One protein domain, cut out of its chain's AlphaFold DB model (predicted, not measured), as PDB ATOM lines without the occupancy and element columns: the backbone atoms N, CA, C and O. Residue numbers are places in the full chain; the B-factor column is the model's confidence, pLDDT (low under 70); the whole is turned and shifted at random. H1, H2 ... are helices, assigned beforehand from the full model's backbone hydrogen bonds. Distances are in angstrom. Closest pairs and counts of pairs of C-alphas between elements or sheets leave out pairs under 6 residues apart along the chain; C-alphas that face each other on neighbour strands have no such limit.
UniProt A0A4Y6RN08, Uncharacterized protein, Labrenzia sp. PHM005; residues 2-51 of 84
ATOM      1  N   LEU A   2      43.349  -4.414 -16.080       58.31
ATOM      2  CA  LEU A   2      43.139  -5.818 -16.468       58.31
ATOM      3  C   LEU A   2      44.109  -6.857 -15.856       58.31
ATOM      4  O   LEU A   2      43.690  -7.971 -15.578       58.31
ATOM      5  N   SER A   3      45.393  -6.525 -15.630       69.25
ATOM      6  CA  SER A   3      46.366  -7.540 -15.175       69.25
ATOM      7  C   SER A   3      46.084  -8.048 -13.761       69.25
ATOM      8  O   SER A   3      46.175  -9.242 -13.520       69.25
ATOM      9  N   LYS A   4      45.685  -7.165 -12.840       75.50
ATOM     10  CA  LYS A   4      45.451  -7.531 -11.439       75.50
ATOM     11  C   LYS A   4      44.174  -8.357 -11.274       75.50
ATOM     12  O   LYS A   4      44.135  -9.277 -10.464       75.50
ATOM     13  N   ASP A   5      43.149  -8.058 -12.067       72.50
ATOM     14  CA  ASP A   5      41.906  -8.832 -12.078       72.50
ATOM     15  C   ASP A   5      42.134 -10.226 -12.683       72.50
ATOM     16  O   ASP A   5      41.625 -11.214 -12.156       72.50
ATOM     17  N   LEU A   6      42.978 -10.327 -13.719       73.75
ATOM     18  CA  LEU A   6      43.410 -11.606 -14.289       73.75
ATOM     19  C   LEU A   6      44.297 -12.414 -13.333       73.75
ATOM     20  O   LEU A   6      44.140 -13.627 -13.254       73.75
ATOM     21  N   GLU A   7      45.185 -11.768 -12.575       81.25
ATOM     22  CA  GLU A   7      45.986 -12.419 -11.527       81.25
ATOM     23  C   GLU A   7      45.097 -12.983 -10.409       81.25
ATOM     24  O   GLU A   7      45.264 -14.133 -10.000       81.25
ATOM     25  N   CYS A   8      44.110 -12.208  -9.945       81.38
ATOM     26  CA  CYS A   8      43.127 -12.672  -8.964       81.38
ATOM     27  C   CYS A   8      42.283 -13.830  -9.510       81.38
ATOM     28  O   CYS A   8      42.038 -14.808  -8.802       81.38
ATOM     29  N   PHE A   9      41.852 -13.738 -10.771       78.81
ATOM     30  CA  PHE A   9      41.098 -14.794 -11.437       78.81
ATOM     31  C   PHE A   9      41.931 -16.074 -11.580       78.81
ATOM     32  O   PHE A   9      41.458 -17.158 -11.244       78.81
ATOM     33  N   TRP A  10      43.196 -15.951 -11.980       82.50
ATOM     34  CA  TRP A  10      44.137 -17.064 -12.048       82.50
ATOM     35  C   TRP A  10      44.336 -17.736 -10.686       82.50
ATOM     36  O   TRP A  10      44.212 -18.953 -10.577       82.50
ATOM     37  N   ALA A  11      44.569 -16.955  -9.628       85.19
ATOM     38  CA  ALA A  11      44.709 -17.489  -8.275       85.19
ATOM     39  C   ALA A  11      43.446 -18.246  -7.818       85.19
ATOM     40  O   ALA A  11      43.547 -19.305  -7.196       85.19
ATOM     41  N   ALA A  12      42.258 -17.744  -8.168       81.44
ATOM     42  CA  ALA A  12      40.990 -18.403  -7.866       81.44
ATOM     43  C   ALA A  12      40.797 -19.726  -8.632       81.44
ATOM     44  O   ALA A  12      40.191 -20.656  -8.095       81.44
ATOM     45  N   LEU A  13      41.310 -19.828  -9.863       83.12
ATOM     46  CA  LEU A  13      41.317 -21.072 -10.635       83.12
ATOM     47  C   LEU A  13      42.312 -22.090 -10.068       83.12
ATOM     48  O   LEU A  13      41.983 -23.272  -9.974       83.12
ATOM     49  N   GLU A  14      43.495 -21.639  -9.648       84.44
ATOM     50  CA  GLU A  14      44.534 -22.504  -9.080       84.44
ATOM     51  C   GLU A  14      44.049 -23.208  -7.807       84.44
ATOM     52  O   GLU A  14      44.243 -24.410  -7.646       84.44
ATOM     53  N   MET A  15      43.326 -22.488  -6.943       83.50
ATOM     54  CA  MET A  15      42.727 -23.043  -5.721       83.50
ATOM     55  C   MET A  15      41.644 -24.102  -5.980       83.50
ATOM     56  O   MET A  15      41.239 -24.798  -5.054       83.50
ATOM     57  N   ARG A  16      41.144 -24.208  -7.216       80.75
ATOM     58  CA  ARG A  16      40.083 -25.147  -7.620       80.75
ATOM     59  C   ARG A  16      40.596 -26.316  -8.452       80.75
ATOM     60  O   ARG A  16      39.793 -27.083  -8.990       80.75
ATOM     61  N   LYS A  17      41.916 -26.455  -8.569       89.75
ATOM     62  CA  LYS A  17      42.517 -27.645  -9.156       89.75
ATOM     63  C   LYS A  17      42.328 -28.834  -8.227       89.75
ATOM     64  O   LYS A  17      42.542 -28.738  -7.023       89.75
ATOM     65  N   ASN A  18      41.922 -29.957  -8.801       85.75
ATOM     66  CA  ASN A  18      41.942 -31.234  -8.103       85.75
ATOM     67  C   ASN A  18      43.373 -31.805  -8.058       85.75
ATOM     68  O   ASN A  18      44.297 -31.268  -8.672       85.75
ATOM     69  N   ASP A  19      43.547 -32.946  -7.395       86.62
ATOM     70  CA  ASP A  19      44.846 -33.630  -7.279       86.62
ATOM     71  C   ASP A  19      45.425 -34.099  -8.631       86.62
ATOM     72  O   ASP A  19      46.583 -34.503  -8.717       86.62
ATOM     73  N   ARG A  20      44.625 -34.051  -9.705       86.69
ATOM     74  CA  ARG A  20      45.031 -34.354 -11.087       86.69
ATOM     75  C   ARG A  20      45.390 -33.099 -11.888       86.69
ATOM     76  O   ARG A  20      45.768 -33.215 -13.050       86.69
ATOM     77  N   GLY A  21      45.280 -31.913 -11.288       84.06
ATOM     78  CA  GLY A  21      45.521 -30.624 -11.938       84.06
ATOM     79  C   GLY A  21      44.369 -30.131 -12.819       84.06
ATOM     80  O   GLY A  21      44.530 -29.128 -13.515       84.06
ATOM     81  N   GLU A  22      43.215 -30.798 -12.798       86.94
ATOM     82  CA  GLU A  22      42.024 -30.388 -13.542       86.94
ATOM     83  C   GLU A  22      41.265 -29.319 -12.754       86.94
ATOM     84  O   GLU A  22      41.058 -29.447 -11.545       86.94
ATOM     85  N   ILE A  23      40.817 -28.272 -13.442       85.12
ATOM     86  CA  ILE A  23      40.018 -27.210 -12.833       85.12
ATOM     87  C   ILE A  23      38.556 -27.649 -12.848       85.12
ATOM     88  O   ILE A  23      37.947 -27.769 -13.912       85.12
ATOM     89  N   ILE A  24      37.978 -27.843 -11.665       83.12
ATOM     90  CA  ILE A  24      36.554 -28.150 -11.531       83.12
ATOM     91  C   ILE A  24      35.811 -26.846 -11.245       83.12
ATOM     92  O   ILE A  24      35.927 -26.257 -10.166       83.12
ATOM     93  N   LEU A  25      35.045 -26.379 -12.231       82.19
ATOM     94  CA  LEU A  25      34.219 -25.181 -12.111       82.19
ATOM     95  C   LEU A  25      32.755 -25.561 -11.930       82.19
ATOM     96  O   LEU A  25      32.222 -26.411 -12.639       82.19
ATOM     97  N   ASP A  26      32.091 -24.882 -10.997       84.94
ATOM     98  CA  ASP A  26      30.634 -24.849 -10.989       84.94
ATOM     99  C   ASP A  26      30.114 -24.055 -12.198       84.94
ATOM    100  O   ASP A  26      30.830 -23.257 -12.809       84.94
ATOM    101  N   GLN A  27      28.846 -24.272 -12.551       85.31
ATOM    102  CA  GLN A  27      28.240 -23.689 -13.750       85.31
ATOM    103  C   GLN A  27      28.345 -22.158 -13.786       85.31
ATOM    104  O   GLN A  27      28.565 -21.575 -14.844       85.31
ATOM    105  N   ARG A  28      28.219 -21.492 -12.633       83.62
ATOM    106  CA  ARG A  28      28.280 -20.031 -12.556       83.62
ATOM    107  C   ARG A  28      29.687 -19.526 -12.866       83.62
ATOM    108  O   ARG A  28      29.830 -18.543 -13.588       83.62
ATOM    109  N   LEU A  29      30.715 -20.183 -12.343       80.88
ATOM    110  CA  LEU A  29      32.099 -19.799 -12.606       80.88
ATOM    111  C   LEU A  29      32.590 -20.213 -13.982       80.88
ATOM    112  O   LEU A  29      33.416 -19.500 -14.542       80.88
ATOM    113  N   ALA A  30      32.047 -21.286 -14.555       85.75
ATOM    114  CA  ALA A  30      32.296 -21.633 -15.948       85.75
ATOM    115  C   ALA A  30      31.851 -20.498 -16.890       85.75
ATOM    116  O   ALA A  30      32.624 -20.091 -17.751       85.75
ATOM    117  N   VAL A  31      30.668 -19.913 -16.660       87.25
ATOM    118  CA  VAL A  31      30.173 -18.763 -17.444       87.25
ATOM    119  C   VAL A  31      31.082 -17.540 -17.291       87.25
ATOM    120  O   VAL A  31      31.413 -16.883 -18.272       87.25
ATOM    121  N   VAL A  32      31.523 -17.233 -16.067       84.00
ATOM    122  CA  VAL A  32      32.441 -16.105 -15.827       84.00
ATOM    123  C   VAL A  32      33.795 -16.339 -16.505       84.00
ATOM    124  O   VAL A  32      34.343 -15.418 -17.108       84.00
ATOM    125  N   ALA A  33      34.318 -17.566 -16.443       85.00
ATOM    126  CA  ALA A  33      35.561 -17.941 -17.106       85.00
ATOM    127  C   ALA A  33      35.458 -17.820 -18.629       85.00
ATOM    128  O   ALA A  33      36.381 -17.322 -19.269       85.00
ATOM    129  N   GLU A  34      34.328 -18.231 -19.203       87.00
ATOM    130  CA  GLU A  34      34.071 -18.116 -20.635       87.00
ATOM    131  C   GLU A  34      34.058 -16.653 -21.092       87.00
ATOM    132  O   GLU A  34      34.731 -16.315 -22.064       87.00
ATOM    133  N   LEU A  35      33.379 -15.768 -20.354       86.94
ATOM    134  CA  LEU A  35      33.366 -14.330 -20.647       86.94
ATOM    135  C   LEU A  35      34.772 -13.719 -20.567       86.94
ATOM    136  O   LEU A  35      35.196 -13.020 -21.485       86.94
ATOM    137  N   ALA A  36      35.529 -14.035 -19.512       84.12
ATOM    138  CA  ALA A  36      36.896 -13.540 -19.351       84.12
ATOM    139  C   ALA A  36      37.823 -14.016 -20.486       84.12
ATOM    140  O   ALA A  36      38.653 -13.251 -20.984       84.12
ATOM    141  N   LEU A  37      37.671 -15.269 -20.929       86.50
ATOM    142  CA  LEU A  37      38.417 -15.812 -22.064       86.50
ATOM    143  C   LEU A  37      38.027 -15.134 -23.380       86.50
ATOM    144  O   LEU A  37      38.914 -14.799 -24.168       86.50
ATOM    145  N   GLN A  38      36.735 -14.896 -23.618       90.19
ATOM    146  CA  GLN A  38      36.266 -14.177 -24.805       90.19
ATOM    147  C   GLN A  38      36.852 -12.761 -24.877       90.19
ATOM    148  O   GLN A  38      37.338 -12.362 -25.938       90.19
ATOM    149  N   ASP A  39      36.899 -12.045 -23.753       87.12
ATOM    150  CA  ASP A  39      37.518 -10.719 -23.671       87.12
ATOM    151  C   ASP A  39      39.021 -10.769 -23.967       87.12
ATOM    152  O   ASP A  39      39.530  -9.954 -24.741       87.12
ATOM    153  N   CYS A  40      39.742 -11.753 -23.420       84.12
ATOM    154  CA  CYS A  40      41.168 -11.934 -23.703       84.12
ATOM    155  C   CYS A  40      41.422 -12.227 -25.189       84.12
ATOM    156  O   CYS A  40      42.316 -11.632 -25.793       84.12
ATOM    157  N   VAL A  41      40.615 -13.098 -25.808       86.88
ATOM    158  CA  VAL A  41      40.696 -13.391 -27.251       86.88
ATOM    159  C   VAL A  41      40.404 -12.140 -28.073       86.88
ATOM    160  O   VAL A  41      41.095 -11.873 -29.059       86.88
ATOM    161  N   HIS A  42      39.400 -11.357 -27.679       87.19
ATOM    162  CA  HIS A  42      39.077 -10.109 -28.354       87.19
ATOM    163  C   HIS A  42      40.252  -9.129 -28.293       87.19
ATOM    164  O   HIS A  42      40.677  -8.620 -29.327       87.19
ATOM    165  N   GLN A  43      40.824  -8.909 -27.110       82.38
ATOM    166  CA  GLN A  43      41.962  -8.009 -26.936       82.38
ATOM    167  C   GLN A  43      43.204  -8.479 -27.691       82.38
ATOM    168  O   GLN A  43      43.847  -7.659 -28.343       82.38
ATOM    169  N   ALA A  44      43.512  -9.778 -27.674       81.00
ATOM    170  CA  ALA A  44      44.619 -10.335 -28.446       81.00
ATOM    171  C   ALA A  44      44.452 -10.046 -29.946       81.00
ATOM    172  O   ALA A  44      45.373  -9.537 -30.580       81.00
ATOM    173  N   ARG A  45      43.245 -10.245 -30.494       82.00
ATOM    174  CA  ARG A  45      42.935  -9.902 -31.893       82.00
ATOM    175  C   ARG A  45      43.071  -8.411 -32.174       82.00
ATOM    176  O   ARG A  45      43.588  -8.043 -33.222       82.00
ATOM    177  N   GLN A  46      42.630  -7.550 -31.256       82.19
ATOM    178  CA  GLN A  46      42.810  -6.104 -31.405       82.19
ATOM    179  C   GLN A  46      44.291  -5.719 -31.374       82.19
ATOM    180  O   GLN A  46      44.711  -4.885 -32.164       82.19
ATOM    181  N   MET A  47      45.101  -6.343 -30.515       77.12
ATOM    182  CA  MET A  47      46.548  -6.117 -30.464       77.12
ATOM    183  C   MET A  47      47.256  -6.612 -31.726       77.12
ATOM    184  O   MET A  47      48.161  -5.941 -32.217       77.12
ATOM    185  N   GLU A  48      46.841  -7.753 -32.274       78.38
ATOM    186  CA  GLU A  48      47.339  -8.269 -33.550       78.38
ATOM    187  C   GLU A  48      46.945  -7.361 -34.718       78.38
ATOM    188  O   GLU A  48      47.791  -7.030 -35.545       78.38
ATOM    189  N   ALA A  49      45.693  -6.899 -34.762       77.38
ATOM    190  CA  ALA A  49      45.215  -5.967 -35.778       77.38
ATOM    191  C   ALA A  49      45.887  -4.589 -35.662       77.38
ATOM    192  O   ALA A  49      46.222  -3.964 -36.667       77.38
ATOM    193  N   ALA A  50      46.130  -4.129 -34.433       70.62
ATOM    194  CA  ALA A  50      46.848  -2.897 -34.130       70.62
ATOM    195  C   ALA A  50      48.370  -3.054 -34.225       70.62
ATOM    196  O   ALA A  50      49.090  -2.071 -34.024       70.62
ATOM    197  N   ARG A  51      48.887  -4.254 -34.528       67.38
ATOM    198  CA  ARG A  51      50.317  -4.485 -34.714       67.38
ATOM    199  C   ARG A  51      50.768  -3.738 -35.959       67.38
ATOM    200  O   ARG A  51      50.790  -4.255 -37.072       67.38
TER     201      ARG A  51
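AT A GLANCE: This is residues 2 to 51 of the 84 residues of an uncharacterized protein of Labrenzia sp. PHM005 (UniProt A0A4Y6RN08). Two helices of unequal length make a loose, open pair: the shorter H1 runs out to a long loop, and the longer H2 folds back past it with space between them. The loop, residues 15 to 26, makes one end of the rod, and the far part of H2 with the last residues, 41 to 51, sticks out free at the other. The printed part has 50 residues, with H1 before H2 and no named strand; the class is all helix. The whole is loose, with a radius of gyration of the C-alphas of 13.1 A and spans of 40 by 20 by 19 A.

IN THESE COORDINATES: H1 covers residues 2 to 14, and its first and last C-alphas are 18.3 A apart; C-alpha 2 is at (43.139, -5.818, -16.468). Residues 15 to 26 belong to no named element. H2 covers residues 27 to 49 and measures 33.0 A, from C-alpha 27 at (28.240, -23.689, -13.750) to C-alpha 49 at (45.215, -5.967, -35.778).

HOW THE PARTS SIT: H1 and H2 are near each other, with 9 pairs of C-alphas within 10 A and the closest at 8.5 A. In both helices each backbone O i to N i+4 pair is within hydrogen-bond range.

THE WHOLE: The two C-alphas farthest apart are those of Asp 19 and Ala 50, at 40.9 A. The printed part has no cut, and the link from H1 to H2, 12 residues, is long. Without residues 41 to 51, which stand free, the body spans 29 by 20 by 13 A. The mean pLDDT of the printed part is 81.9; residues 2, 3 and 51 are under 70.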